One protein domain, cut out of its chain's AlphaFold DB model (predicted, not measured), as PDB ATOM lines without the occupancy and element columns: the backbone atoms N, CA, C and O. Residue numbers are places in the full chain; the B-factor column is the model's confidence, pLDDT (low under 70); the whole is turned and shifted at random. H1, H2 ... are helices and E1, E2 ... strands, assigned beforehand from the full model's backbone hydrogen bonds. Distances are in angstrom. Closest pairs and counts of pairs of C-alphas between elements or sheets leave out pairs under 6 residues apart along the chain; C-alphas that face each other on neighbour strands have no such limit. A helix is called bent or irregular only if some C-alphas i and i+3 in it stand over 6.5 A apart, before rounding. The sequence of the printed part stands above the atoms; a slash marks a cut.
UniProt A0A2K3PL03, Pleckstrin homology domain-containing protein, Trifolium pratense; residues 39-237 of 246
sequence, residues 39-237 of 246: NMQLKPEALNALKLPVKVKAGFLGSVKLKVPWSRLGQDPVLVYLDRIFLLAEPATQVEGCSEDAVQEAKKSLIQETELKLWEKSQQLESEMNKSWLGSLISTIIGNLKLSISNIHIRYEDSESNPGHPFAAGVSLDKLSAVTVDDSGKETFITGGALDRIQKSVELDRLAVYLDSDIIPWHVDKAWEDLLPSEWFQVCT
ATOM      1  N   ASN A  39      24.494  16.948 186.013       83.62
ATOM      2  CA  ASN A  39      23.365  17.684 186.573       83.62
ATOM      3  C   ASN A  39      23.342  17.637 188.108       83.62
ATOM      4  O   ASN A  39      22.359  17.232 188.723       83.62
ATOM      5  N   MET A  40      24.467  18.001 188.716       85.50
ATOM      6  CA  MET A  40      24.605  18.058 190.165       85.50
ATOM      7  C   MET A  40      24.160  19.417 190.690       85.50
ATOM      8  O   MET A  40      24.338  20.451 190.050       85.50
ATOM      9  N   GLN A  41      23.623  19.398 191.899       84.50
ATOM     10  CA  GLN A  41      23.234  20.590 192.638       84.50
ATOM     11  C   GLN A  41      24.331  20.955 193.628       84.50
ATOM     12  O   GLN A  41      24.850  20.074 194.323       84.50
ATOM     13  N   LEU A  42      24.669  22.240 193.717       85.44
ATOM     14  CA  LEU A  42      25.602  22.718 194.732       85.44
ATOM     15  C   LEU A  42      24.911  22.779 196.096       85.44
ATOM     16  O   LEU A  42      23.708  23.005 196.210       85.44
ATOM     17  N   LYS A  43      25.670  22.533 197.155       83.38
ATOM     18  CA  LYS A  43      25.186  22.664 198.527       83.38
ATOM     19  C   LYS A  43      25.075  24.146 198.915       83.38
ATOM     20  O   LYS A  43      25.946  24.916 198.512       83.38
ATOM     21  N   PRO A  44      24.094  24.533 199.753       77.75
ATOM     22  CA  PRO A  44      24.019  25.875 200.336       77.75
ATOM     23  C   PRO A  44      25.336  26.312 200.996       77.75
ATOM     24  O   PRO A  44      25.737  27.470 200.917       77.75
ATOM     25  N   GLU A  45      26.041  25.346 201.593       76.12
ATOM     26  CA  GLU A  45      27.297  25.527 202.319       76.12
ATOM     27  C   GLU A  45      28.547  25.453 201.424       76.12
ATOM     28  O   GLU A  45      29.665  25.511 201.935       76.12
ATOM     29  N   ALA A  46      28.403  25.296 200.102       76.06
ATOM     30  CA  ALA A  46      29.534  25.079 199.193       76.06
ATOM     31  C   ALA A  46      30.546  26.242 199.205       76.06
ATOM     32  O   ALA A  46      31.740  26.015 199.021       76.06
ATOM     33  N   LEU A  47      30.090  27.471 199.474       71.81
ATOM     34  CA  LEU A  47      30.956  28.646 199.615       71.81
ATOM     35  C   LEU A  47      31.508  28.846 201.033       71.81
ATOM     36  O   LEU A  47      32.420  29.652 201.211       71.81
ATOM     37  N   ASN A  48      31.044  28.088 202.034       69.94
ATOM     38  CA  ASN A  48      31.490  28.258 203.422       69.94
ATOM     39  C   ASN A  48      32.991  27.975 203.577       69.94
ATOM     40  O   ASN A  48      33.649  28.568 204.429       69.94
ATOM     41  N   ALA A  49      33.555  27.108 202.728       61.50
ATOM     42  CA  ALA A  49      34.992  26.838 202.697       61.50
ATOM     43  C   ALA A  49      35.829  28.090 202.368       61.50
ATOM     44  O   ALA A  49      36.980  28.175 202.790       61.50
ATOM     45  N   LEU A  50      35.250  29.068 201.661       62.19
ATOM     46  CA  LEU A  50      35.896  30.341 201.328       62.19
ATOM     47  C   LEU A  50      35.800  31.376 202.461       62.19
ATOM     48  O   LEU A  50      36.354  32.463 202.322       62.19
ATOM     49  N   LYS A  51      35.117  31.055 203.574       64.31
ATOM     50  CA  LYS A  51      34.885  31.956 204.722       64.31
ATOM     51  C   LYS A  51      34.254  33.304 204.335       64.31
ATOM     52  O   LYS A  51      34.499  34.321 204.980       64.31
ATOM     53  N   LEU A  52      33.448  33.322 203.279       69.12
ATOM     54  CA  LEU A  52      32.738  34.516 202.834       69.12
ATOM     55  C   LEU A  52      31.390  34.624 203.569       69.12
ATOM     56  O   LEU A  52      30.755  33.594 203.801       69.12
ATOM     57  N   PRO A  53      30.917  35.836 203.924       73.50
ATOM     58  CA  PRO A  53      29.615  36.049 204.562       73.50
ATOM     59  C   PRO A  53      28.472  35.960 203.536       73.50
ATOM     60  O   PRO A  53      27.633  36.853 203.442       73.50
ATOM     61  N   VAL A  54      28.459  34.894 202.739       80.25
ATOM     62  CA  VAL A  54      27.497  34.663 201.660       80.25
ATOM     63  C   VAL A  54      26.959  33.243 201.750       80.25
ATOM     64  O   VAL A  54      27.684  32.315 202.113       80.25
ATOM     65  N   LYS A  55      25.687  33.067 201.407       80.38
ATOM     66  CA  LYS A  55      25.046  31.756 201.267       80.38
ATOM     67  C   LYS A  55      24.765  31.486 199.794       80.38
ATOM     68  O   LYS A  55      24.527  32.411 199.018       80.38
ATOM     69  N   VAL A  56      24.808  30.215 199.397       83.00
ATOM     70  CA  VAL A  56      24.399  29.819 198.045       83.00
ATOM     71  C   VAL A  56      22.874  29.780 198.008       83.00
ATOM     72  O   VAL A  56      22.264  28.871 198.569       83.00
ATOM     73  N   LYS A  57      22.278  30.771 197.342       82.69
ATOM     74  CA  LYS A  57      20.842  30.838 197.049       82.69
ATOM     75  C   LYS A  57      20.445  29.746 196.061       82.69
ATOM     76  O   LYS A  57      19.413  29.102 196.218       82.69
ATOM     77  N   ALA A  58      21.287  29.527 195.052       84.12
ATOM     78  CA  ALA A  58      21.079  28.518 194.026       84.12
ATOM     79  C   ALA A  58      22.436  28.112 193.424       84.12
ATOM     80  O   ALA A  58      23.295  28.967 193.209       84.12
ATOM     81  N   GLY A  59      22.660  26.830 193.125       87.56
ATOM     82  CA  GLY A  59      23.854  26.448 192.378       87.56
ATOM     83  C   GLY A  59      23.760  25.130 191.620       87.56
ATOM     84  O   GLY A  59      23.155  24.155 192.074       87.56
ATOM     85  N   PHE A  60      24.423  25.095 190.470       88.12
ATOM     86  CA  PHE A  60      24.396  24.007 189.506       88.12
ATOM     87  C   PHE A  60      25.798  23.669 189.006       88.12
ATOM     88  O   PHE A  60      26.617  24.544 188.731       88.12
ATOM     89  N   LEU A  61      26.048  22.370 188.870       89.75
ATOM     90  CA  LEU A  61      27.239  21.809 188.254       89.75
ATOM     91  C   LEU A  61      26.809  20.833 187.154       89.75
ATOM     92  O   LEU A  61      26.331  19.727 187.426       89.75
ATOM     93  N   GLY A  62      26.991  21.243 185.902       88.62
ATOM     94  CA  GLY A  62      26.520  20.505 184.732       88.62
ATOM     95  C   GLY A  62      27.169  19.140 184.572       88.62
ATOM     96  O   GLY A  62      26.459  18.154 184.356       88.62
ATOM     97  N   SER A  63      28.495  19.045 184.689       89.44
ATOM     98  CA  SER A  63      29.157  17.741 184.776       89.44
ATOM     99  C   SER A  63      30.512  17.757 185.478       89.44
ATOM    100  O   SER A  63      31.223  18.757 185.461       89.44
ATOM    101  N   VAL A  64      30.866  16.608 186.057       88.81
ATOM    102  CA  VAL A  64      32.212  16.266 186.529       88.81
ATOM    103  C   VAL A  64      32.651  15.028 185.766       88.81
ATOM    104  O   VAL A  64      31.984  13.997 185.847       88.81
ATOM    105  N   LYS A  65      33.778  15.105 185.061       89.38
ATOM    106  CA  LYS A  65      34.416  13.950 184.429       89.38
ATOM    107  C   LYS A  65      35.802  13.730 185.000       89.38
ATOM    108  O   LYS A  65      36.600  14.660 185.061       89.38
ATOM    109  N   LEU A  66      36.095  12.496 185.373       88.56
ATOM    110  CA  LEU A  66      37.407  12.071 185.834       88.56
ATOM    111  C   LEU A  66      37.915  10.966 184.924       88.56
ATOM    112  O   LEU A  66      37.232   9.955 184.768       88.56
ATOM    113  N   LYS A  67      39.120  11.135 184.385       89.44
ATOM    114  CA  LYS A  67      39.829  10.070 183.672       89.44
ATOM    115  C   LYS A  67      41.001   9.613 184.519       89.44
ATOM    116  O   LYS A  67      41.951  10.377 184.719       89.44
ATOM    117  N   VAL A  68      40.913   8.391 185.039       87.94
ATOM    118  CA  VAL A  68      41.947   7.815 185.904       87.94
ATOM    119  C   VAL A  68      42.768   6.806 185.098       87.94
ATOM    120  O   VAL A  68      42.223   5.788 184.668       87.94
ATOM    121  N   PRO A  69      44.077   7.034 184.896       88.44
ATOM    122  CA  PRO A  69      44.919   6.109 184.150       88.44
ATOM    123  C   PRO A  69      45.316   4.914 185.033       88.44
ATOM    124  O   PRO A  69      46.456   4.831 185.474       88.44
ATOM    125  N   TRP A  70      44.401   3.977 185.316       86.25
ATOM    126  CA  TRP A  70      44.644   2.860 186.253       86.25
ATOM    127  C   TRP A  70      45.914   2.056 185.962       86.25
ATOM    128  O   TRP A  70      46.643   1.701 186.884       86.25
ATOM    129  N   SER A  71      46.212   1.809 184.686       86.38
ATOM    130  CA  SER A  71      47.400   1.060 184.259       86.38
ATOM    131  C   SER A  71      48.717   1.815 184.464       86.38
ATOM    132  O   SER A  71      49.778   1.194 184.455       86.38
ATOM    133  N   ARG A  72      48.664   3.142 184.630       88.12
ATOM    134  CA  ARG A  72      49.825   4.041 184.748       88.12
ATOM    135  C   ARG A  72      49.648   5.045 185.893       88.12
ATOM    136  O   ARG A  72      50.176   6.156 185.851       88.12
ATOM    137  N   LEU A  73      48.892   4.669 186.926       84.25
ATOM    138  CA  LEU A  73      48.601   5.542 188.059       84.25
ATOM    139  C   LEU A  73      49.899   5.845 188.820       84.25
ATOM    140  O   LEU A  73      50.646   4.934 189.168       84.25
ATOM    141  N   GLY A  74      50.182   7.128 189.054       83.38
ATOM    142  CA  GLY A  74      51.465   7.570 189.618       83.38
ATOM    143  C   GLY A  74      52.584   7.752 188.583       83.38
ATOM    144  O   GLY A  74      53.702   8.079 188.968       83.38
ATOM    145  N   GLN A  75      52.288   7.578 187.292       87.44
ATOM    146  CA  GLN A  75      53.177   7.911 186.168       87.44
ATOM    147  C   GLN A  75      52.507   8.856 185.166       87.44
ATOM    148  O   GLN A  75      53.174   9.705 184.585       87.44
ATOM    149  N   ASP A  76      51.195   8.701 184.978       90.94
ATOM    150  CA  ASP A  76      50.363   9.578 184.165       90.94
ATOM    151  C   ASP A  76      49.408  10.403 185.052       90.94
ATOM    152  O   ASP A  76      48.956   9.936 186.106       90.94
ATOM    153  N   PRO A  77      49.076  11.637 184.634       91.44
ATOM    154  CA  PRO A  77      48.203  12.539 185.374       91.44
ATOM    155  C   PRO A  77      46.742  12.078 185.345       91.44
ATOM    156  O   PRO A  77      46.231  11.610 184.326       91.44
ATOM    157  N   VAL A  78      46.034  12.306 186.451       90.25
ATOM    158  CA  VAL A  78      44.570  12.205 186.487       90.25
ATOM    159  C   VAL A  78      43.976  13.463 185.854       90.25
ATOM    160  O   VAL A  78      44.358  14.580 186.217       90.25
ATOM    161  N   LEU A  79      43.047  13.285 184.911       92.88
ATOM    162  CA  LEU A  79      42.394  14.396 184.212       92.88
ATOM    163  C   LEU A  79      41.024  14.669 184.835       92.88
ATOM    164  O   LEU A  79      40.196  13.759 184.918       92.88
ATOM    165  N   VAL A  80      40.778  15.917 185.226       92.69
ATOM    166  CA  VAL A  80      39.502  16.391 185.774       92.69
ATOM    167  C   VAL A  80      38.899  17.427 184.839       92.69
ATOM    168  O   VAL A  80      39.518  18.453 184.560       92.69
ATOM    169  N   TYR A  81      37.667  17.178 184.410       94.00
ATOM    170  CA  TYR A  81      36.864  18.111 183.633       94.00
ATOM    171  C   TYR A  81      35.628  18.501 184.430       94.00
ATOM    172  O   TYR A  81      34.857  17.636 184.843       94.00
ATOM    173  N   LEU A  82      35.433  19.794 184.629       93.75
ATOM    174  CA  LEU A  82      34.224  20.365 185.203       93.75
ATOM    175  C   LEU A  82      33.562  21.236 184.138       93.75
ATOM    176  O   LEU A  82      34.244  21.951 183.408       93.75
ATOM    177  N   ASP A  83      32.243  21.175 184.031       93.62
ATOM    178  CA  ASP A  83      31.503  21.952 183.037       93.62
ATOM    179  C   ASP A  83      30.228  22.537 183.638       93.62
ATOM    180  O   ASP A  83      29.495  21.824 184.334       93.62
ATOM    181  N   ARG A  84      29.971  23.809 183.305       92.25
ATOM    182  CA  ARG A  84      28.810  24.609 183.719       92.25
ATOM    183  C   ARG A  84      28.706  24.704 185.233       92.25
ATOM    184  O   ARG A  84      27.889  24.014 185.840       92.25
ATOM    185  N   ILE A  85      29.563  25.536 185.826       91.62
ATOM    186  CA  ILE A  85      29.482  25.908 187.243       91.62
ATOM    187  C   ILE A  85      28.720  27.219 187.325       91.62
ATOM    188  O   ILE A  85      29.283  28.275 187.047       91.62
ATOM    189  N   PHE A  86      27.456  27.136 187.713       91.00
ATOM    190  CA  PHE A  86      26.591  28.292 187.880       91.00
ATOM    191  C   PHE A  86      26.234  28.444 189.343       91.00
ATOM    192  O   PHE A  86      25.784  27.492 189.982       91.00
ATOM    193  N   LEU A  87      26.477  29.627 189.888       89.19
ATOM    194  CA  LEU A  87      26.256  29.897 191.296       89.19
ATOM    195  C   LEU A  87      25.608  31.260 191.464       89.19
ATOM    196  O   LEU A  87      26.128  32.258 190.975       89.19
ATOM    197  N   LEU A  88      24.514  31.281 192.216       89.81
ATOM    198  CA  LEU A  88      23.872  32.477 192.719       89.81
ATOM    199  C   LEU A  88      24.068  32.551 194.235       89.81
ATOM    200  O   LEU A  88      23.593  31.691 194.981       89.81
ATOM    201  N   ALA A  89      24.800  33.563 194.674       89.75
ATOM    202  CA  ALA A  89      25.075  33.865 196.066       89.75
ATOM    203  C   ALA A  89      24.248  35.066 196.528       89.75
ATOM    204  O   ALA A  89      23.925  35.949 195.739       89.75
ATOM    205  N   GLU A  90      23.963  35.109 197.820       87.00
ATOM    206  CA  GLU A  90      23.316  36.236 198.494       87.00
ATOM    207  C   GLU A  90      23.976  36.456 199.870       87.00
ATOM    208  O   GLU A  90      24.657  35.544 200.369       87.00
ATOM    209  N   PRO A  91      23.815  37.634 200.500       86.81
ATOM    210  CA  PRO A  91      24.291  37.878 201.855       86.81
ATOM    211  C   PRO A  91      23.857  36.782 202.839       86.81
ATOM    212  O   PRO A  91      22.706  36.343 202.864       86.81
ATOM    213  N   ALA A  92      24.780  36.333 203.691       77.19
ATOM    214  CA  ALA A  92      24.463  35.477 204.833       77.19
ATOM    215  C   ALA A  92      24.157  36.349 206.060       77.19
ATOM    216  O   ALA A  92      24.964  36.480 206.980       77.19
ATOM    217  N   THR A  93      23.006  37.001 206.061       66.38
ATOM    218  CA  THR A  93      22.564  37.900 207.133       66.38
ATOM    219  C   THR A  93      21.707  37.150 208.153       66.38
ATOM    220  O   THR A  93      20.620  36.662 207.868       66.38
ATOM    221  N   GLN A  94      22.208  37.088 209.388       51.91
ATOM    222  CA  GLN A  94      21.386  37.137 210.601       51.91
ATOM    223  C   GLN A  94      21.624  38.504 211.245       51.91
ATOM    224  O   GLN A  94      22.375  38.614 212.211       51.91
ATOM    225  N   VAL A  95      21.074  39.571 210.669       44.88
ATOM    226  CA  VAL A  95      21.194  40.902 211.277       44.88
ATOM    227  C   VAL A  95      19.818  41.547 211.358       44.88
ATOM    228  O   VAL A  95      19.526  42.534 210.699       44.88
ATOM    229  N   GLU A  96      18.970  40.988 212.221       38.06
ATOM    230  CA  GLU A  96      17.983  41.812 212.914       38.06
ATOM    231  C   GLU A  96      18.691  42.487 214.103       38.06
ATOM    232  O   GLU A  96      19.039  41.847 215.094       38.06
ATOM    233  N   GLY A  97      18.943  43.793 213.987       44.97
ATOM    234  CA  GLY A  97      19.050  44.692 215.143       44.97
ATOM    235  C   GLY A  97      20.244  44.547 216.100       44.97
ATOM    236  O   GLY A  97      20.090  44.869 217.275       44.97
ATOM    237  N   CYS A  98      21.430  44.130 215.649       35.72
ATOM    238  CA  CYS A  98      22.654  44.203 216.465       35.72
ATOM    239  C   CYS A  98      23.600  45.296 215.949       35.72
ATOM    240  O   CYS A  98      23.737  45.466 214.739       35.72
ATOM    241  N   SER A  99      24.248  46.037 216.859       55.59
ATOM    242  CA  SER A  99      25.261  47.039 216.502       55.59
ATOM    243  C   SER A  99      26.377  46.414 215.655       55.59
ATOM    244  O   SER A  99      26.704  45.236 215.830       55.59
ATOM    245  N   GLU A 100      26.965  47.197 214.744       54.81
ATOM    246  CA  GLU A 100      28.033  46.750 213.830       54.81
ATOM    247  C   GLU A 100      29.154  45.989 214.565       54.81
ATOM    248  O   GLU A 100      29.625  44.958 214.077       54.81
ATOM    249  N   ASP A 101      29.487  46.416 215.786       56.53
ATOM    250  CA  ASP A 101      30.499  45.798 216.649       56.53
ATOM    251  C   ASP A 101      30.140  44.365 217.092       56.53
ATOM    252  O   ASP A 101      30.989  43.472 217.094       56.53
ATOM    253  N   ALA A 102      28.873  44.097 217.424       53.25
ATOM    254  CA  ALA A 102      28.429  42.774 217.877       53.25
ATOM    255  C   ALA A 102      28.396  41.756 216.724       53.25
ATOM    256  O   ALA A 102      28.726  40.581 216.903       53.25
ATOM    257  N   VAL A 103      28.056  42.221 215.518       55.53
ATOM    258  CA  VAL A 103      28.086  41.409 214.294       55.53
ATOM    259  C   VAL A 103      29.530  41.082 213.904       55.53
ATOM    260  O   VAL A 103      29.810  39.959 213.481       55.53
ATOM    261  N   GLN A 104      30.466  42.022 214.066       54.59
ATOM    262  CA  GLN A 104      31.888  41.776 213.816       54.59
ATOM    263  C   GLN A 104      32.490  40.760 214.798       54.59
ATOM    264  O   GLN A 104      33.207  39.854 214.364       54.59
ATOM    265  N   GLU A 105      32.165  40.843 216.089       59.38
ATOM    266  CA  GLU A 105      32.682  39.912 217.102       59.38
ATOM    267  C   GLU A 105      32.091  38.494 216.941       59.38
ATOM    268  O   GLU A 105      32.806  37.488 217.034       59.38
ATOM    269  N   ALA A 106      30.804  38.386 216.588       59.41
ATOM    270  CA  ALA A 106      30.171  37.107 216.254       59.41
ATOM    271  C   ALA A 106      30.787  36.476 214.989       59.41
ATOM    272  O   ALA A 106      31.081  35.280 214.958       59.41
ATOM    273  N   LYS A 107      31.072  37.287 213.961       59.72
ATOM    274  CA  LYS A 107      31.785  36.836 212.753       59.72
ATOM    275  C   LYS A 107      33.190  36.333 213.088       59.72
ATOM    276  O   LYS A 107      33.599  35.283 212.598       59.72
ATOM    277  N   LYS A 108      33.920  37.049 213.945       61.03
ATOM    278  CA  LYS A 108      35.294  36.702 214.333       61.03
ATOM    279  C   LYS A 108      35.363  35.413 215.153       61.03
ATOM    280  O   LYS A 108      36.221  34.574 214.889       61.03
ATOM    281  N   SER A 109      34.441  35.226 216.093       59.75
ATOM    282  CA  SER A 109      34.363  34.002 216.900       59.75
ATOM    283  C   SER A 109      33.965  32.775 216.070       59.75
ATOM    284  O   SER A 109      34.583  31.721 216.221       59.75
ATOM    285  N   LEU A 110      33.038  32.918 215.111       67.31
ATOM    286  CA  LEU A 110      32.704  31.842 214.173       67.31
ATOM    287  C   LEU A 110      33.902  31.462 213.286       67.31
ATOM    288  O   LEU A 110      34.157  30.277 213.062       67.31
ATOM    289  N   ILE A 111      34.673  32.445 212.810       62.88
ATOM    290  CA  ILE A 111      35.902  32.197 212.039       62.88
ATOM    291  C   ILE A 111      36.924  31.420 212.881       62.88
ATOM    292  O   ILE A 111      37.479  30.439 212.396       62.88
ATOM    293  N   GLN A 112      37.132  31.793 214.146       66.38
ATOM    294  CA  GLN A 112      38.095  31.114 215.024       66.38
ATOM    295  C   GLN A 112      37.682  29.675 215.358       66.38
ATOM    296  O   GLN A 112      38.500  28.758 215.277       66.38
ATOM    297  N   GLU A 113      36.410  29.447 215.693       68.25
ATOM    298  CA  GLU A 113      35.915  28.101 216.009       68.25
ATOM    299  C   GLU A 113      35.982  27.176 214.781       68.25
ATOM    300  O   GLU A 113      36.296  25.986 214.880       68.25
ATOM    301  N   THR A 114      35.723  27.726 213.593       60.00
ATOM    302  CA  THR A 114      35.806  26.978 212.334       60.00
ATOM    303  C   THR A 114      37.247  26.746 211.879       60.00
ATOM    304  O   THR A 114      37.536  25.674 211.349       60.00
ATOM    305  N   GLU A 115      38.167  27.678 212.139       66.94
ATOM    306  CA  GLU A 115      39.610  27.483 211.951       66.94
ATOM    307  C   GLU A 115      40.144  26.330 212.796       66.94
ATOM    308  O   GLU A 115      40.861  25.478 212.268       66.94
ATOM    309  N   LEU A 116      39.723  26.245 214.063       68.88
ATOM    310  CA  LEU A 116      40.090  25.138 214.946       68.88
ATOM    311  C   LEU A 116      39.608  23.793 214.382       68.88
ATOM    312  O   LEU A 116      40.396  22.861 214.226       68.88
ATOM    313  N   LYS A 117      38.335  23.719 213.974       71.06
ATOM    314  CA  LYS A 117      37.736  22.509 213.378       71.06
ATOM    315  C   LYS A 117      38.416  22.088 212.071       71.06
ATOM    316  O   LYS A 117      38.495  20.895 211.770       71.06
ATOM    317  N   LEU A 118      38.877  23.043 211.261       62.59
ATOM    318  CA  LEU A 118      39.626  22.762 210.035       62.59
ATOM    319  C   LEU A 118      41.028  22.239 210.346       62.59
ATOM    320  O   LEU A 118      41.450  21.265 209.725       62.59
ATOM    321  N   TRP A 119      41.716  22.837 211.320       61.41
ATOM    322  CA  TRP A 119      43.033  22.387 211.763       61.41
ATOM    323  C   TRP A 119      42.984  20.967 212.341       61.41
ATOM    324  O   TRP A 119      43.783  20.120 211.949       61.41
ATOM    325  N   GLU A 120      41.976  20.658 213.161       66.88
ATOM    326  CA  GLU A 120      41.727  19.308 213.683       66.88
ATOM    327  C   GLU A 120      41.434  18.294 212.564       66.88
ATOM    328  O   GLU A 120      42.013  17.205 212.541       66.88
ATOM    329  N   LYS A 121      40.592  18.654 211.583       63.09
ATOM    330  CA  LYS A 121      40.335  17.810 210.399       63.09
ATOM    331  C   LYS A 121      41.579  17.618 209.531       63.09
ATOM    332  O   LYS A 121      41.717  16.560 208.913       63.09
ATOM    333  N   SER A 122      42.455  18.621 209.464       56.59
ATOM    334  CA  SER A 122      43.726  18.559 208.739       56.59
ATOM    335  C   SER A 122      44.746  17.669 209.461       56.59
ATOM    336  O   SER A 122      45.413  16.869 208.815       56.59
ATOM    337  N   GLN A 123      44.801  17.701 210.796       58.16
ATOM    338  CA  GLN A 123      45.619  16.759 211.570       58.16
ATOM    339  C   GLN A 123      45.103  15.319 211.476       58.16
ATOM    340  O   GLN A 123      45.886  14.382 211.322       58.16
ATOM    341  N   GLN A 124      43.783  15.119 211.522       59.84
ATOM    342  CA  GLN A 124      43.201  13.793 211.299       59.84
ATOM    343  C   GLN A 124      43.547  13.263 209.900       59.84
ATOM    344  O   GLN A 124      43.893  12.090 209.774       59.84
ATOM    345  N   LEU A 125      43.542  14.125 208.876       56.88
ATOM    346  CA  LEU A 125      44.003  13.814 207.516       56.88
ATOM    347  C   LEU A 125      45.439  13.311 207.472       56.88
ATOM    348  O   LEU A 125      45.695  12.262 206.886       56.88
ATOM    349  N   GLU A 126      46.356  14.047 208.096       57.66
ATOM    350  CA  GLU A 126      47.765  13.663 208.171       57.66
ATOM    351  C   GLU A 126      47.928  12.317 208.886       57.66
ATOM    352  O   GLU A 126      48.692  11.460 208.439       57.66
ATOM    353  N   SER A 127      47.138  12.070 209.937       58.69
ATOM    354  CA  SER A 127      47.157  10.797 210.665       58.69
ATOM    355  C   SER A 127      46.585   9.615 209.864       58.69
ATOM    356  O   SER A 127      47.141   8.518 209.922       58.69
ATOM    357  N   GLU A 128      45.524   9.819 209.072       57.75
ATOM    358  CA  GLU A 128      44.914   8.779 208.226       57.75
ATOM    359  C   GLU A 128      45.753   8.495 206.967       57.75
ATOM    360  O   GLU A 128      45.795   7.358 206.485       57.75
ATOM    361  N   MET A 129      46.474   9.503 206.458       56.06
ATOM    362  CA  MET A 129      47.386   9.387 205.312       56.06
ATOM    363  C   MET A 129      48.711   8.677 205.645       56.06
ATOM    364  O   MET A 129      49.422   8.271 204.723       56.06
ATOM    365  N   ASN A 130      49.023   8.437 206.926       49.56
ATOM    366  CA  ASN A 130      50.297   7.869 207.400       49.56
ATOM    367  C   ASN A 130      50.538   6.371 207.101       49.56
ATOM    368  O   ASN A 130      51.496   5.774 207.599       49.56
ATOM    369  N   LYS A 131      49.765   5.743 206.207       58.31
ATOM    370  CA  LYS A 131      50.268   4.553 205.500       58.31
ATOM    371  C   LYS A 131      51.268   5.039 204.450       58.31
ATOM    372  O   LYS A 131      50.868   5.388 203.346       58.31
ATOM    373  N   SER A 132      52.554   5.048 204.807       63.16
ATOM    374  CA  SER A 132      53.679   5.657 204.064       63.16
ATOM    375  C   SER A 132      53.654   5.479 202.529       63.16
ATOM    376  O   SER A 132      53.994   6.405 201.798       63.16
ATOM    377  N   TRP A 133      53.175   4.338 202.018       66.06
ATOM    378  CA  TRP A 133      53.058   4.076 200.576       66.06
ATOM    379  C   TRP A 133      51.805   4.669 199.897       66.06
ATOM    380  O   TRP A 133      51.860   5.039 198.728       66.06
ATOM    381  N   LEU A 134      50.669   4.765 200.599       70.31
ATOM    382  CA  LEU A 134      49.436   5.356 200.059       70.31
ATOM    383  C   LEU A 134      49.503   6.879 200.081       70.31
ATOM    384  O   LEU A 134      49.040   7.518 199.139       70.31
ATOM    385  N   GLY A 135      50.112   7.454 201.121       74.19
ATOM    386  CA  GLY A 135      50.313   8.898 201.224       74.19
ATOM    387  C   GLY A 135      51.119   9.448 200.045       74.19
ATOM    388  O   GLY A 135      50.678  10.390 199.395       74.19
ATOM    389  N   SER A 136      52.242   8.812 199.694       78.69
ATOM    390  CA  SER A 136      53.090   9.257 198.576       78.69
ATOM    391  C   SER A 136      52.395   9.154 197.215       78.69
ATOM    392  O   SER A 136      52.517  10.062 196.388       78.69
ATOM    393  N   LEU A 137      51.610   8.098 196.986       80.94
ATOM    394  CA  LEU A 137      50.833   7.940 195.756       80.94
ATOM    395  C   LEU A 137      49.717   8.988 195.651       80.94
ATOM    396  O   LEU A 137      49.542   9.585 194.591       80.94
ATOM    397  N   ILE A 138      48.993   9.256 196.741       81.25
ATOM    398  CA  ILE A 138      47.943  10.286 196.778       81.25
ATOM    399  C   ILE A 138      48.543  11.672 196.529       81.25
ATOM    400  O   ILE A 138      48.023  12.410 195.691       81.25
ATOM    401  N   SER A 139      49.661  12.005 197.177       82.75
ATOM    402  CA  SER A 139      50.374  13.265 196.935       82.75
ATOM    403  C   SER A 139      50.840  13.382 195.483       82.75
ATOM    404  O   SER A 139      50.708  14.446 194.887       82.75
ATOM    405  N   THR A 140      51.297  12.282 194.876       87.12
ATOM    406  CA  THR A 140      51.661  12.244 193.449       87.12
ATOM    407  C   THR A 140      50.446  12.502 192.553       87.12
ATOM    408  O   THR A 140      50.538  13.275 191.600       87.12
ATOM    409  N   ILE A 141      49.294  11.896 192.858       86.38
ATOM    410  CA  ILE A 141      48.049  12.096 192.100       86.38
ATOM    411  C   ILE A 141      47.582  13.554 192.196       86.38
ATOM    412  O   ILE A 141      47.322  14.176 191.170       86.38
ATOM    413  N   ILE A 142      47.499  14.109 193.409       84.00
ATOM    414  CA  ILE A 142      47.055  15.493 193.647       84.00
ATOM    415  C   ILE A 142      48.040  16.484 193.015       84.00
ATOM    416  O   ILE A 142      47.634  17.416 192.314       84.00
ATOM    417  N   GLY A 143      49.340  16.252 193.205       87.31
ATOM    418  CA  GLY A 143      50.401  17.109 192.687       87.31
ATOM    419  C   GLY A 143      50.392  17.222 191.167       87.31
ATOM    420  O   GLY A 143      50.665  18.298 190.644       87.31
ATOM    421  N   ASN A 144      49.973  16.171 190.457       90.88
ATOM    422  CA  ASN A 144      49.969  16.110 188.989       90.88
ATOM    423  C   ASN A 144      48.578  16.132 188.354       90.88
ATOM    424  O   ASN A 144      48.430  15.843 187.167       90.88
ATOM    425  N   LEU A 145      47.549  16.470 189.126       91.56
ATOM    426  CA  LEU A 145      46.198  16.589 188.602       91.56
ATOM    427  C   LEU A 145      46.145  17.686 187.530       91.56
ATOM    428  O   LEU A 145      46.606  18.812 187.769       91.56
ATOM    429  N   LYS A 146      45.567  17.345 186.371       95.31
ATOM    430  CA  LYS A 146      45.260  18.290 185.292       95.31
ATOM    431  C   LYS A 146      43.785  18.641 185.351       95.31
ATOM    432  O   LYS A 146      42.931  17.759 185.258       95.31
ATOM    433  N   LEU A 147      43.501  19.923 185.513       95.50
ATOM    434  CA  LEU A 147      42.156  20.445 185.706       95.50
ATOM    435  C   LEU A 147      41.753  21.287 184.499       95.50
ATOM    436  O   LEU A 147      42.519  22.137 184.056       95.50
ATOM    437  N   SER A 148      40.541  21.074 184.001       97.31
ATOM    438  CA  SER A 148      39.879  21.953 183.040       97.31
ATOM    439  C   SER A 148      38.465  22.222 183.532       97.31
ATOM    440  O   SER A 148      37.689  21.288 183.718       97.31
ATOM    441  N   ILE A 149      38.120  23.484 183.728       96.31
ATOM    442  CA  ILE A 149      36.776  23.930 184.084       96.31
ATOM    443  C   ILE A 149      36.270  24.807 182.948       96.31
ATOM    444  O   ILE A 149      37.006  25.675 182.488       96.31
ATOM    445  N   SER A 150      35.042  24.590 182.501       96.44
ATOM    446  CA  SER A 150      34.418  25.375 181.435       96.44
ATOM    447  C   SER A 150      33.070  25.929 181.874       96.44
ATOM    448  O   SER A 150      32.363  25.289 182.657       96.44
ATOM    449  N   ASN A 151      32.706  27.090 181.326       94.06
ATOM    450  CA  ASN A 151      31.422  27.754 181.542       94.06
ATOM    451  C   ASN A 151      31.171  28.046 183.028       94.06
ATOM    452  O   ASN A 151      30.269  27.479 183.647       94.06
ATOM    453  N   ILE A 152      32.005  28.892 183.624       93.56
ATOM    454  CA  ILE A 152      31.836  29.316 185.016       93.56
ATOM    455  C   ILE A 152      31.084  30.642 185.028       93.56
ATOM    456  O   ILE A 152      31.457  31.585 184.331       93.56
ATOM    457  N   HIS A 153      30.058  30.740 185.863       93.31
ATOM    458  CA  HIS A 153      29.431  32.011 186.187       93.31
ATOM    459  C   HIS A 153      28.997  32.038 187.646       93.31
ATOM    460  O   HIS A 153      28.257  31.177 188.120       93.31
ATOM    461  N   ILE A 154      29.502  33.029 188.368       91.56
ATOM    462  CA  ILE A 154      29.199  33.263 189.774       91.56
ATOM    463  C   ILE A 154      28.566  34.646 189.852       91.56
ATOM    464  O   ILE A 154      29.228  35.634 189.540       91.56
ATOM    465  N   ARG A 155      27.301  34.710 190.262       92.44
ATOM    466  CA  ARG A 155      26.548  35.942 190.507       92.44
ATOM    467  C   ARG A 155      26.294  36.072 192.002       92.44
ATOM    468  O   ARG A 155      25.884  35.117 192.651       92.44
ATOM    469  N   TYR A 156      26.548  37.246 192.544       90.94
ATOM    470  CA  TYR A 156      26.192  37.660 193.889       90.94
ATOM    471  C   TYR A 156      25.099  38.716 193.773       90.94
ATOM    472  O   TYR A 156      25.295  39.699 193.065       90.94
ATOM    473  N   GLU A 157      23.971  38.506 194.439       91.25
ATOM    474  CA  GLU A 157      22.864  39.460 194.518       91.25
ATOM    475  C   GLU A 157      22.726  39.975 195.941       91.25
ATOM    476  O   GLU A 157      22.693  39.188 196.886       91.25
ATOM    477  N   ASP A 158      22.601  41.287 196.087       89.62
ATOM    478  CA  ASP A 158      22.454  41.942 197.377       89.62
ATOM    479  C   ASP A 158      21.317  42.959 197.328       89.62
ATOM    480  O   ASP A 158      21.373  43.962 196.616       89.62
ATOM    481  N   SER A 159      20.271  42.677 198.097       86.75
ATOM    482  CA  SER A 159      19.120  43.560 198.291       86.75
ATOM    483  C   SER A 159      19.060  44.161 199.695       86.75
ATOM    484  O   SER A 159      18.095  44.850 200.021       86.75
ATOM    485  N   GLU A 160      20.045  43.870 200.544       85.19
ATOM    486  CA  GLU A 160      20.010  44.182 201.975       85.19
ATOM    487  C   GLU A 160      21.007  45.278 202.349       85.19
ATOM    488  O   GLU A 160      20.683  46.162 203.140       85.19
ATOM    489  N   SER A 161      22.199  45.266 201.749       84.38
ATOM    490  CA  SER A 161      23.273  46.207 202.079       84.38
ATOM    491  C   SER A 161      22.981  47.645 201.640       84.38
ATOM    492  O   SER A 161      23.527  48.579 202.223       84.38
ATOM    493  N   ASN A 162      22.134  47.842 200.623       84.38
ATOM    494  CA  ASN A 162      21.749  49.162 200.119       84.38
ATOM    495  C   ASN A 162      20.222  49.244 199.907       84.38
ATOM    496  O   ASN A 162      19.732  48.981 198.803       84.38
ATOM    497  N   PRO A 163      19.443  49.559 200.960       85.00
ATOM    498  CA  PRO A 163      17.984  49.575 200.891       85.00
ATOM    499  C   PRO A 163      17.455  50.480 199.770       85.00
ATOM    500  O   PRO A 163      17.790  51.659 199.695       85.00
ATOM    501  N   GLY A 164      16.597  49.926 198.909       86.62
ATOM    502  CA  GLY A 164      16.019  50.630 197.754       86.62
ATOM    503  C   GLY A 164      16.866  50.588 196.479       86.62
ATOM    504  O   GLY A 164      16.346  50.919 195.419       86.62
ATOM    505  N   HIS A 165      18.114  50.122 196.569       90.06
ATOM    506  CA  HIS A 165      19.069  50.046 195.461       90.06
ATOM    507  C   HIS A 165      19.771  48.677 195.445       90.06
ATOM    508  O   HIS A 165      20.975  48.584 195.716       90.06
ATOM    509  N   PRO A 166      19.021  47.588 195.184       90.38
ATOM    510  CA  PRO A 166      19.596  46.254 195.057       90.38
ATOM    511  C   PRO A 166      20.615  46.206 193.914       90.38
ATOM    512  O   PRO A 166      20.429  46.832 192.871       90.38
ATOM    513  N   PHE A 167      21.683  45.436 194.085       91.62
ATOM    514  CA  PHE A 167      22.733  45.300 193.076       91.62
ATOM    515  C   PHE A 167      23.141  43.839 192.891       91.62
ATOM    516  O   PHE A 167      22.922  42.993 193.762       91.62
ATOM    517  N   ALA A 168      23.759  43.545 191.749       92.25
ATOM    518  CA  ALA A 168      24.431  42.280 191.515       92.25
ATOM    519  C   ALA A 168      25.862  42.489 191.052       92.25
ATOM    520  O   ALA A 168      26.138  43.317 190.196       92.25
ATOM    521  N   ALA A 169      26.774  41.685 191.574       92.31
ATOM    522  CA  ALA A 169      28.127  41.575 191.056       92.31
ATOM    523  C   ALA A 169      28.327  40.163 190.524       92.31
ATOM    524  O   ALA A 169      27.795  39.204 191.084       92.31
ATOM    525  N   GLY A 170      29.117  39.990 189.476       92.06
ATOM    526  CA  GLY A 170      29.426  38.640 189.038       92.06
ATOM    527  C   GLY A 170      30.706  38.503 188.252       92.06
ATOM    528  O   GLY A 170      31.278  39.467 187.748       92.06
ATOM    529  N   VAL A 171      31.151  37.256 188.185       93.62
ATOM    530  CA  VAL A 171      32.338  36.822 187.461       93.62
ATOM    531  C   VAL A 171      31.915  35.736 186.489       93.62
ATOM    532  O   VAL A 171      31.316  34.739 186.891       93.62
ATOM    533  N   SER A 172      32.234  35.922 185.214       93.62
ATOM    534  CA  SER A 172      32.070  34.908 184.176       93.62
ATOM    535  C   SER A 172      33.436  34.493 183.654       93.62
ATOM    536  O   SER A 172      34.329  35.327 183.502       93.62
ATOM    537  N   LEU A 173      33.617  33.199 183.416       94.81
ATOM    538  CA  LEU A 173      34.843  32.661 182.857       94.81
ATOM    539  C   LEU A 173      34.526  31.553 181.852       94.81
ATOM    540  O   LEU A 173      33.936  30.526 182.202       94.81
ATOM    541  N   ASP A 174      34.995  31.781 180.627       94.38
ATOM    542  CA  ASP A 174      35.149  30.813 179.543       94.38
ATOM    543  C   ASP A 174      35.639  29.449 180.013       94.38
ATOM    544  O   ASP A 174      34.930  28.435 180.101       94.38
ATOM    545  N   LYS A 175      36.927  29.469 180.331       96.25
ATOM    546  CA  LYS A 175      37.683  28.281 180.649       96.25
ATOM    547  C   LYS A 175      38.774  28.610 181.651       96.25
ATOM    548  O   LYS A 175      39.461  29.619 181.538       96.25
ATOM    549  N   LEU A 176      38.953  27.708 182.604       97.56
ATOM    550  CA  LEU A 176      40.107  27.636 183.486       97.56
ATOM    551  C   LEU A 176      40.826  26.325 183.202       97.56
ATOM    552  O   LEU A 176      40.211  25.261 183.287       97.56
ATOM    553  N   SER A 177      42.123  26.368 182.922       97.12
ATOM    554  CA  SER A 177      42.961  25.166 182.892       97.12
ATOM    555  C   SER A 177      44.119  25.283 183.861       97.12
ATOM    556  O   SER A 177      44.748  26.330 183.947       97.12
ATOM    557  N   ALA A 178      44.408  24.204 184.585       96.81
ATOM    558  CA  ALA A 178      45.546  24.127 185.487       96.81
ATOM    559  C   ALA A 178      46.323  22.827 185.270       96.81
ATOM    560  O   ALA A 178      45.752  21.733 185.332       96.81
ATOM    561  N   VAL A 179      47.628  22.949 185.037       96.31
ATOM    562  CA  VAL A 179      48.537  21.819 184.793       96.31
ATOM    563  C   VAL A 179      49.834  21.999 185.570       96.31
ATOM    564  O   VAL A 179      50.243  23.120 185.872       96.31
ATOM    565  N   THR A 180      50.481  20.893 185.920       94.44
ATOM    566  CA  THR A 180      51.787  20.918 186.588       94.44
ATOM    567  C   THR A 180      52.884  21.214 185.576       94.44
ATOM    568  O   THR A 180      52.882  20.653 184.479       94.44
ATOM    569  N   VAL A 181      53.806  22.105 185.935       94.00
ATOM    570  CA  VAL A 181      54.890  22.569 185.061       94.00
ATOM    571  C   VAL A 181      56.248  22.449 185.743       94.00
ATOM    572  O   VAL A 181      56.334  22.390 186.969       94.00
ATOM    573  N   ASP A 182      57.301  22.360 184.936       91.00
ATOM    574  CA  ASP A 182      58.683  22.460 185.398       91.00
ATOM    575  C   ASP A 182      59.122  23.926 185.566       91.00
ATOM    576  O   ASP A 182      58.379  24.856 185.253       91.00
ATOM    577  N   ASP A 183      60.362  24.131 186.021       89.31
ATOM    578  CA  ASP A 183      60.945  25.467 186.221       89.31
ATOM    579  C   ASP A 183      61.071  26.285 184.912       89.31
ATOM    580  O   ASP A 183      61.326  27.487 184.957       89.31
ATOM    581  N   SER A 184      60.894  25.657 183.742       90.94
ATOM    582  CA  SER A 184      60.852  26.330 182.437       90.94
ATOM    583  C   SER A 184      59.428  26.660 181.967       90.94
ATOM    584  O   SER A 184      59.250  27.215 180.883       90.94
ATOM    585  N   GLY A 185      58.410  26.335 182.771       88.75
ATOM    586  CA  GLY A 185      56.998  26.538 182.449       88.75
ATOM    587  C   GLY A 185      56.416  25.483 181.505       88.75
ATOM    588  O   GLY A 185      55.286  25.638 181.040       88.75
ATOM    589  N   LYS A 186      57.151  24.404 181.212       92.50
ATOM    590  CA  LYS A 186      56.672  23.321 180.351       92.50
ATOM    591  C   LYS A 186      55.910  22.293 181.176       92.50
ATOM    592  O   LYS A 186      56.321  21.927 182.273       92.50
ATOM    593  N   GLU A 187      54.805  21.797 180.624       93.38
ATOM    594  CA  GLU A 187      54.002  20.757 181.263       93.38
ATOM    595  C   GLU A 187      54.842  19.514 181.599       93.38
ATOM    596  O   GLU A 187      55.545  18.970 180.741       93.38
ATOM    597  N   THR A 188      54.751  19.062 182.851       92.44
ATOM    598  CA  THR A 188      55.556  17.956 183.375       92.44
ATOM    599  C   THR A 188      54.779  17.099 184.375       92.44
ATOM    600  O   THR A 188      53.713  17.483 184.863       92.44
ATOM    601  N   PHE A 189      55.331  15.926 184.682       90.50
ATOM    602  CA  PHE A 189      54.842  15.028 185.724       90.50
ATOM    603  C   PHE A 189      55.937  14.820 186.775       90.50
ATOM    604  O   PHE A 189      57.045  14.386 186.460       90.50
ATOM    605  N   ILE A 190      55.625  15.133 188.029       85.56
ATOM    606  CA  ILE A 190      56.569  15.173 189.148       85.56
ATOM    607  C   ILE A 190      56.350  13.967 190.070       85.56
ATOM    608  O   ILE A 190      55.218  13.626 190.397       85.56
ATOM    609  N   THR A 191      57.426  13.329 190.533       82.75
ATOM    610  CA  THR A 191      57.372  12.195 191.480       82.75
ATOM    611  C   THR A 191      58.396  12.347 192.606       82.75
ATOM    612  O   THR A 191      59.373  13.086 192.476       82.75
ATOM    613  N   GLY A 192      58.196  11.630 193.718       75.31
ATOM    614  CA  GLY A 192      59.162  11.571 194.823       75.31
ATOM    615  C   GLY A 192      59.352  12.907 195.554       75.31
ATOM    616  O   GLY A 192      58.411  13.686 195.674       75.31
ATOM    617  N   GLY A 193      60.573  13.177 196.037       62.09
ATOM    618  CA  GLY A 193      60.907  14.385 196.817       62.09
ATOM    619  C   GLY A 193      60.731  15.716 196.072       62.09
ATOM    620  O   GLY A 193      60.790  16.776 196.675       62.09
ATOM    621  N   ALA A 194      60.461  15.687 194.765       63.75
ATOM    622  CA  ALA A 194      60.105  16.887 194.011       63.75
ATOM    623  C   ALA A 194      58.655  17.359 194.272       63.75
ATOM    624  O   ALA A 194      58.294  18.467 193.881       63.75
ATOM    625  N   LEU A 195      57.831  16.565 194.971       68.25
ATOM    626  CA  LEU A 195      56.508  16.997 195.443       68.25
ATOM    627  C   LEU A 195      56.576  18.078 196.534       68.25
ATOM    628  O   LEU A 195      55.574  18.754 196.757       68.25
ATOM    629  N   ASP A 196      57.739  18.289 197.158       73.12
ATOM    630  CA  ASP A 196      57.944  19.344 198.161       73.12
ATOM    631  C   ASP A 196      57.823  20.753 197.552       73.12
ATOM    632  O   ASP A 196      57.569  21.729 198.260       73.12
ATOM    633  N   ARG A 197      57.966  20.873 196.222       80.06
ATOM    634  CA  ARG A 197      57.781  22.125 195.483       80.06
ATOM    635  C   ARG A 197      57.047  21.886 194.165       80.06
ATOM    636  O   ARG A 197      57.659  21.692 193.120       80.06
ATOM    637  N   ILE A 198      55.720  21.961 194.213       85.69
ATOM    638  CA  ILE A 198      54.857  21.838 193.032       85.69
ATOM    639  C   ILE A 198      54.636  23.217 192.403       85.69
ATOM    640  O   ILE A 198      54.169  24.138 193.072       85.69
ATOM    641  N   GLN A 199      54.908  23.342 191.104       90.62
ATOM    642  CA  GLN A 199      54.513  24.500 190.302       90.62
ATOM    643  C   GLN A 199      53.337  24.125 189.399       90.62
ATOM    644  O   GLN A 199      53.350  23.088 188.733       90.62
ATOM    645  N   LYS A 200      52.303  24.971 189.381       93.44
ATOM    646  CA  LYS A 200      51.154  24.828 188.482       93.44
ATOM    647  C   LYS A 200      51.008  26.081 187.633       93.44
ATOM    648  O   LYS A 200      50.994  27.185 188.167       93.44
ATOM    649  N   SER A 201      50.869  25.888 186.327       95.56
ATOM    650  CA  SER A 201      50.430  26.937 185.412       95.56
ATOM    651  C   SER A 201      48.908  26.942 185.386       95.56
ATOM    652  O   SER A 201      48.300  25.878 185.234       95.56
ATOM    653  N   VAL A 202      48.309  28.117 185.577       96.50
ATOM    654  CA  VAL A 202      46.862  28.334 185.516       96.50
ATOM    655  C   VAL A 202      46.580  29.335 184.407       96.50
ATOM    656  O   VAL A 202      47.123  30.435 184.409       96.50
ATOM    657  N   GLU A 203      45.720  28.953 183.474       96.62
ATOM    658  CA  GLU A 203      45.301  29.769 182.339       96.62
ATOM    659  C   GLU A 203      43.803  30.057 182.451       96.62
ATOM    660  O   GLU A 203      43.009  29.149 182.716       96.62
ATOM    661  N   LEU A 204      43.436  31.327 182.268       97.56
ATOM    662  CA  LEU A 204      42.063  31.822 182.300       97.56
ATOM    663  C   LEU A 204      41.730  32.394 180.921       97.56
ATOM    664  O   LEU A 204      42.388  33.331 180.471       97.56
ATOM    665  N   ASP A 205      40.711  31.852 180.267       96.94
ATOM    666  CA  ASP A 205      40.236  32.305 178.959       96.94
ATOM    667  C   ASP A 205      38.871  32.988 179.106       96.94
ATOM    668  O   ASP A 205      37.963  32.428 179.724       96.94
ATOM    669  N   ARG A 206      38.729  34.189 178.531       95.50
ATOM    670  CA  ARG A 206      37.517  35.031 178.592       95.50
ATOM    671  C   ARG A 206      37.007  35.262 180.022       95.50
ATOM    672  O   ARG A 206      35.851  34.983 180.329       95.50
ATOM    673  N   LEU A 207      37.873  35.778 180.895       95.75
ATOM    674  CA  LEU A 207      37.461  36.273 182.211       95.75
ATOM    675  C   LEU A 207      36.740  37.621 182.063       95.75
ATOM    676  O   LEU A 207      37.298  38.558 181.494       95.75
ATOM    677  N   ALA A 208      35.545  37.729 182.630       94.81
ATOM    678  CA  ALA A 208      34.776  38.962 182.710       94.81
ATOM    679  C   ALA A 208      34.251  39.179 184.132       94.81
ATOM    680  O   ALA A 208      33.927  38.229 184.847       94.81
ATOM    681  N   VAL A 209      34.146  40.446 184.523       95.50
ATOM    682  CA  VAL A 209      33.549  40.883 185.788       95.50
ATOM    683  C   VAL A 209      32.537  41.973 185.467       95.50
ATOM    684  O   VAL A 209      32.807  42.815 184.611       95.50
ATOM    685  N   TYR A 210      31.393  41.959 186.139       93.31
ATOM    686  CA  TYR A 210      30.351  42.970 185.973       93.31
ATOM    687  C   TYR A 210      29.751  43.374 187.323       93.31
ATOM    688  O   TYR A 210      29.880  42.660 188.324       93.31
ATOM    689  N   LEU A 211      29.109  44.541 187.322       93.88
ATOM    690  CA  LEU A 211      28.378  45.109 188.444       93.88
ATOM    691  C   LEU A 211      27.121  45.794 187.899       93.88
ATOM    692  O   LEU A 211      27.217  46.823 187.232       93.88
ATOM    693  N   ASP A 212      25.968  45.229 188.219       91.56
ATOM    694  CA  ASP A 212      24.652  45.698 187.810       91.56
ATOM    695  C   ASP A 212      24.008  46.417 189.002       91.56
ATOM    696  O   ASP A 212      23.945  45.872 190.106       91.56
ATOM    697  N   SER A 213      23.553  47.653 188.801       91.19
ATOM    698  CA  SER A 213      22.859  48.446 189.829       91.19
ATOM    699  C   SER A 213      21.356  48.455 189.576       91.19
ATOM    700  O   SER A 213      20.928  48.318 188.435       91.19
ATOM    701  N   ASP A 214      20.574  48.644 190.639       89.19
ATOM    702  CA  ASP A 214      19.109  48.723 190.597       89.19
ATOM    703  C   ASP A 214      18.457  47.502 189.919       89.19
ATOM    704  O   ASP A 214      17.490  47.613 189.161       89.19
ATOM    705  N   ILE A 215      19.005  46.315 190.195       87.00
ATOM    706  CA  ILE A 215      18.512  45.060 189.626       87.00
ATOM    707  C   ILE A 215      17.178  44.639 190.243       87.00
ATOM    708  O   ILE A 215      16.822  45.021 191.355       87.00
ATOM    709  N   ILE A 216      16.464  43.741 189.572       84.19
ATOM    710  CA  ILE A 216      15.376  42.990 190.199       84.19
ATOM    711  C   ILE A 216      15.977  41.669 190.700       84.19
ATOM    712  O   ILE A 216      16.365  40.851 189.864       84.19
ATOM    713  N   PRO A 217      16.081  41.436 192.028       78.50
ATOM    714  CA  PRO A 217      16.646  40.200 192.555       78.50
ATOM    715  C   PRO A 217      15.880  38.998 192.035       78.50
ATOM    716  O   PRO A 217      14.644  38.958 192.087       78.50
ATOM    717  N   TRP A 218      16.608  37.987 191.579       74.56
ATOM    718  CA  TRP A 218      15.971  36.828 190.988       74.56
ATOM    719  C   TRP A 218      15.120  36.094 192.033       74.56
ATOM    720  O   TRP A 218      15.595  35.756 193.120       74.56
ATOM    721  N   HIS A 219      13.842  35.876 191.729       68.06
ATOM    722  CA  HIS A 219      12.909  35.127 192.569       68.06
ATOM    723  C   HIS A 219      12.561  33.815 191.879       68.06
ATOM    724  O   HIS A 219      12.259  33.793 190.686       68.06
ATOM    725  N   VAL A 220      12.612  32.716 192.629       62.91
ATOM    726  CA  VAL A 220      12.244  31.397 192.113       62.91
ATOM    727  C   VAL A 220      10.862  31.056 192.637       62.91
ATOM    728  O   VAL A 220      10.694  30.813 193.829       62.91
ATOM    729  N   ASP A 221       9.879  30.998 191.743       58.69
ATOM    730  CA  ASP A 221       8.516  30.548 192.072       58.69
ATOM    731  C   ASP A 221       8.442  29.028 192.340       58.69
ATOM    732  O   ASP A 221       7.410  28.500 192.752       58.69
ATOM    733  N   LYS A 222       9.548  28.309 192.106       62.03
ATOM    734  CA  LYS A 222       9.734  26.872 192.342       62.03
ATOM    735  C   LYS A 222      11.008  26.618 193.145       62.03
ATOM    736  O   LYS A 222      11.908  27.451 193.162       62.03
ATOM    737  N   ALA A 223      11.112  25.462 193.795       64.50
ATOM    738  CA  ALA A 223      12.366  25.059 194.422       64.50
ATOM    739  C   ALA A 223      13.468  25.014 193.346       64.50
ATOM    740  O   ALA A 223      13.254  24.485 192.252       64.50
ATOM    741  N   TRP A 224      14.638  25.603 193.607       66.25
ATOM    742  CA  TRP A 224      15.731  25.635 192.624       66.25
ATOM    743  C   TRP A 224      16.238  24.223 192.299       66.25
ATOM    744  O   TRP A 224      16.828  23.994 191.243       66.25
ATOM    745  N   GLU A 225      15.962  23.264 193.186       64.69
ATOM    746  CA  GLU A 225      16.187  21.844 192.973       64.69
ATOM    747  C   GLU A 225      15.421  21.276 191.763       64.69
ATOM    748  O   GLU A 225      15.861  20.278 191.188       64.69
ATOM    749  N   ASP A 226      14.341  21.937 191.339       67.81
ATOM    750  CA  ASP A 226      13.488  21.547 190.209       67.81
ATOM    751  C   ASP A 226      13.814  22.315 188.912       67.81
ATOM    752  O   ASP A 226      13.110  22.183 187.904       67.81
ATOM    753  N   LEU A 227      14.871  23.140 188.905       68.25
ATOM    754  CA  LEU A 227      15.313  23.854 187.705       68.25
ATOM    755  C   LEU A 227      16.019  22.918 186.724       68.25
ATOM    756  O   LEU A 227      16.982  22.221 187.058       68.25
ATOM    757  N   LEU A 228      15.585  22.969 185.467       67.94
ATOM    758  CA  LEU A 228      16.244  22.291 184.364       67.94
ATOM    759  C   LEU A 228      17.597  22.956 184.062       67.94
ATOM    760  O   LEU A 228      17.729  24.176 184.165       67.94
ATOM    761  N   PRO A 229      18.599  22.198 183.577       67.12
ATOM    762  CA  PRO A 229      19.905  22.742 183.190       67.12
ATOM    763  C   PRO A 229      19.856  23.947 182.234       67.12
ATOM    764  O   PRO A 229      20.740  24.795 182.272       67.12
ATOM    765  N   SER A 230      18.845  24.027 181.362       67.75
ATOM    766  CA  SER A 230      18.642  25.150 180.436       67.75
ATOM    767  C   SER A 230      18.135  26.418 181.123       67.75
ATOM    768  O   SER A 230      18.407  27.516 180.651       67.75
ATOM    769  N   GLU A 231      17.411  26.279 182.232       69.94
ATOM    770  CA  GLU A 231      16.873  27.409 182.995       69.94
ATOM    771  C   GLU A 231      17.982  28.107 183.787       69.94
ATOM    772  O   GLU A 231      17.944  29.320 183.949       69.94
ATOM    773  N   TRP A 232      19.037  27.382 184.175       69.00
ATOM    774  CA  TRP A 232      20.215  27.967 184.825       69.00
ATOM    775  C   TRP A 232      20.953  28.987 183.964       69.00
ATOM    776  O   TRP A 232      21.438  29.985 184.487       69.00
ATOM    777  N   PHE A 233      20.998  28.782 182.645       64.06
ATOM    778  CA  PHE A 233      21.558  29.791 181.747       64.06
ATOM    779  C   PHE A 233      20.782  31.102 181.836       64.06
ATOM    780  O   PHE A 233      21.400  32.157 181.799       64.06
ATOM    781  N   GLN A 234      19.458  31.051 182.005       63.22
ATOM    782  CA  GLN A 234      18.632  32.253 182.120       63.22
ATOM    783  C   GLN A 234      18.920  32.991 183.426       63.22
ATOM    784  O   GLN A 234      19.143  34.190 183.369       63.22
ATOM    785  N   VAL A 235      19.043  32.285 184.559       61.69
ATOM    786  CA  VAL A 235      19.437  32.870 185.865       61.69
ATOM    787  C   VAL A 235      20.747  33.654 185.763       61.69
ATOM    788  O   VAL A 235      20.912  34.719 186.349       61.69
ATOM    789  N   CYS A 236      21.673  33.122 184.977       55.66
ATOM    790  CA  CYS A 236      23.008  33.657 184.782       55.66
ATOM    791  C   CYS A 236      23.099  34.761 183.709       55.66
ATOM    792  O   CYS A 236      24.101  35.466 183.645       55.66
ATOM    793  N   THR A 237      22.081  34.930 182.862       54.22
ATOM    794  CA  THR A 237      22.128  35.831 181.692       54.22
ATOM    795  C   THR A 237      21.030  36.891 181.668       54.22
ATOM    796  O   THR A 237      20.950  37.614 180.678       54.22
TER     797      THR A 237
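AT A GLANCE: This is residues 39 to 237 of the 246 residues of the protein "Pleckstrin homology domain-containing protein" of Trifolium pratense (UniProt A0A2K3PL03). Five long strands, E2 to E6, and the short edge strand E1 form one sheet that folds across its strands into an open trough; the long helix H1 spans the open side like a bowstring, clear of the sheet, and unnamed residues 42 to 53 reach into the space between. H2 leads from H1 back to one end of the trough, near the small helix H3, while H4 packs on the outside of the trough. The printed part has 199 residues, with six strands and four helices in the order E1 E2 E3 H1 H2 E4 E5 H3 E6 H4. The sheet is mixed, in the order E1 E2 E3 E4 E5 E6, and the class is mixed, helices and strands. The whole is loose, with a radius of gyration of the C-alphas of 20.6 A and spans of 58 by 39 by 34 A.

IN THESE COORDINATES: E1, residues 39 to 41, begins at C-alpha 39 (23.365, 17.684, 186.573). E2 is residues 54 to 67, 32.9 A long, and E3 residues 79 to 91, 34.5 A. H1, residues 100 to 129, measures 42.9 A from C-alpha 100 (28.033, 46.750, 213.830), and H2 is residues 132 to 143. E4, residues 146 to 158, measures 35.0 A; E5, residues 167 to 181, 40.2 A. H3, residues 192 to 196, is neither bent nor irregular, but only just: C-alphas 192 and 195 are 6.1 A apart. E6, residues 199 to 213, measures 39.7 A, and H4, residues 229 to 237, ends at C-alpha 237 (22.128, 35.831, 181.692).

HOW THE PARTS SIT: The sheet is twisted, and E2 bends by 83 degrees at residue 57, E4 by 59 degrees at residue 151. E1, E2 and E3 form a meander, each strand the antiparallel neighbour of the one before, with N 39 and O 62 at 2.8 A and N 60 and O 86 at 2.8 A. E3 and E4 are parallel, with N 82 and O 148 at 2.9 A; with H1 and H2 between, they form a strand-helix-strand unit with a right-handed crossover. E4 and E5, a hairpin, are antiparallel, with N 149 and O 176 at 2.8 A, as are E5 and E6, with N 203 and O 177 at 2.8 A. H4 is on the sheet at a height of 8.9 A, over E2 and, only just, E3 with 3 C-alphas, slantwise at 51 degrees to E2 on the local plane; the C-alphas of Phe 86 and Trp 232 are the closest of E3 and H4, 7.1 A apart. H1 is not on the sheet, and is close to but not clearly touching H2, closest at the C-alphas of Met 129 and Gly 135, 5.1 A. H2 touches H3, closest at the C-alphas of Gly 143 and Leu 195, 6.7 A, and only grazes the sheet with residues 141 to 143. Every O i to N i+4 pair is within hydrogen-bond range in H1, but 6 of 8 in H2, 3 of 5 in H4 and 0 of 1 in H3, where 2 of 2 O i to N i+3 pairs are.

THE WHOLE: The C-alphas of Ser 71 and Gly 97 are the two farthest apart, 60.5 A. The printed part has no cut; the links E1 to E2, E2 to E3 and E6 to H4 are long. Mean pLDDT of the printed part is 79.1, with 67 residues under 70, among them 93 to 116 and 219 to 237.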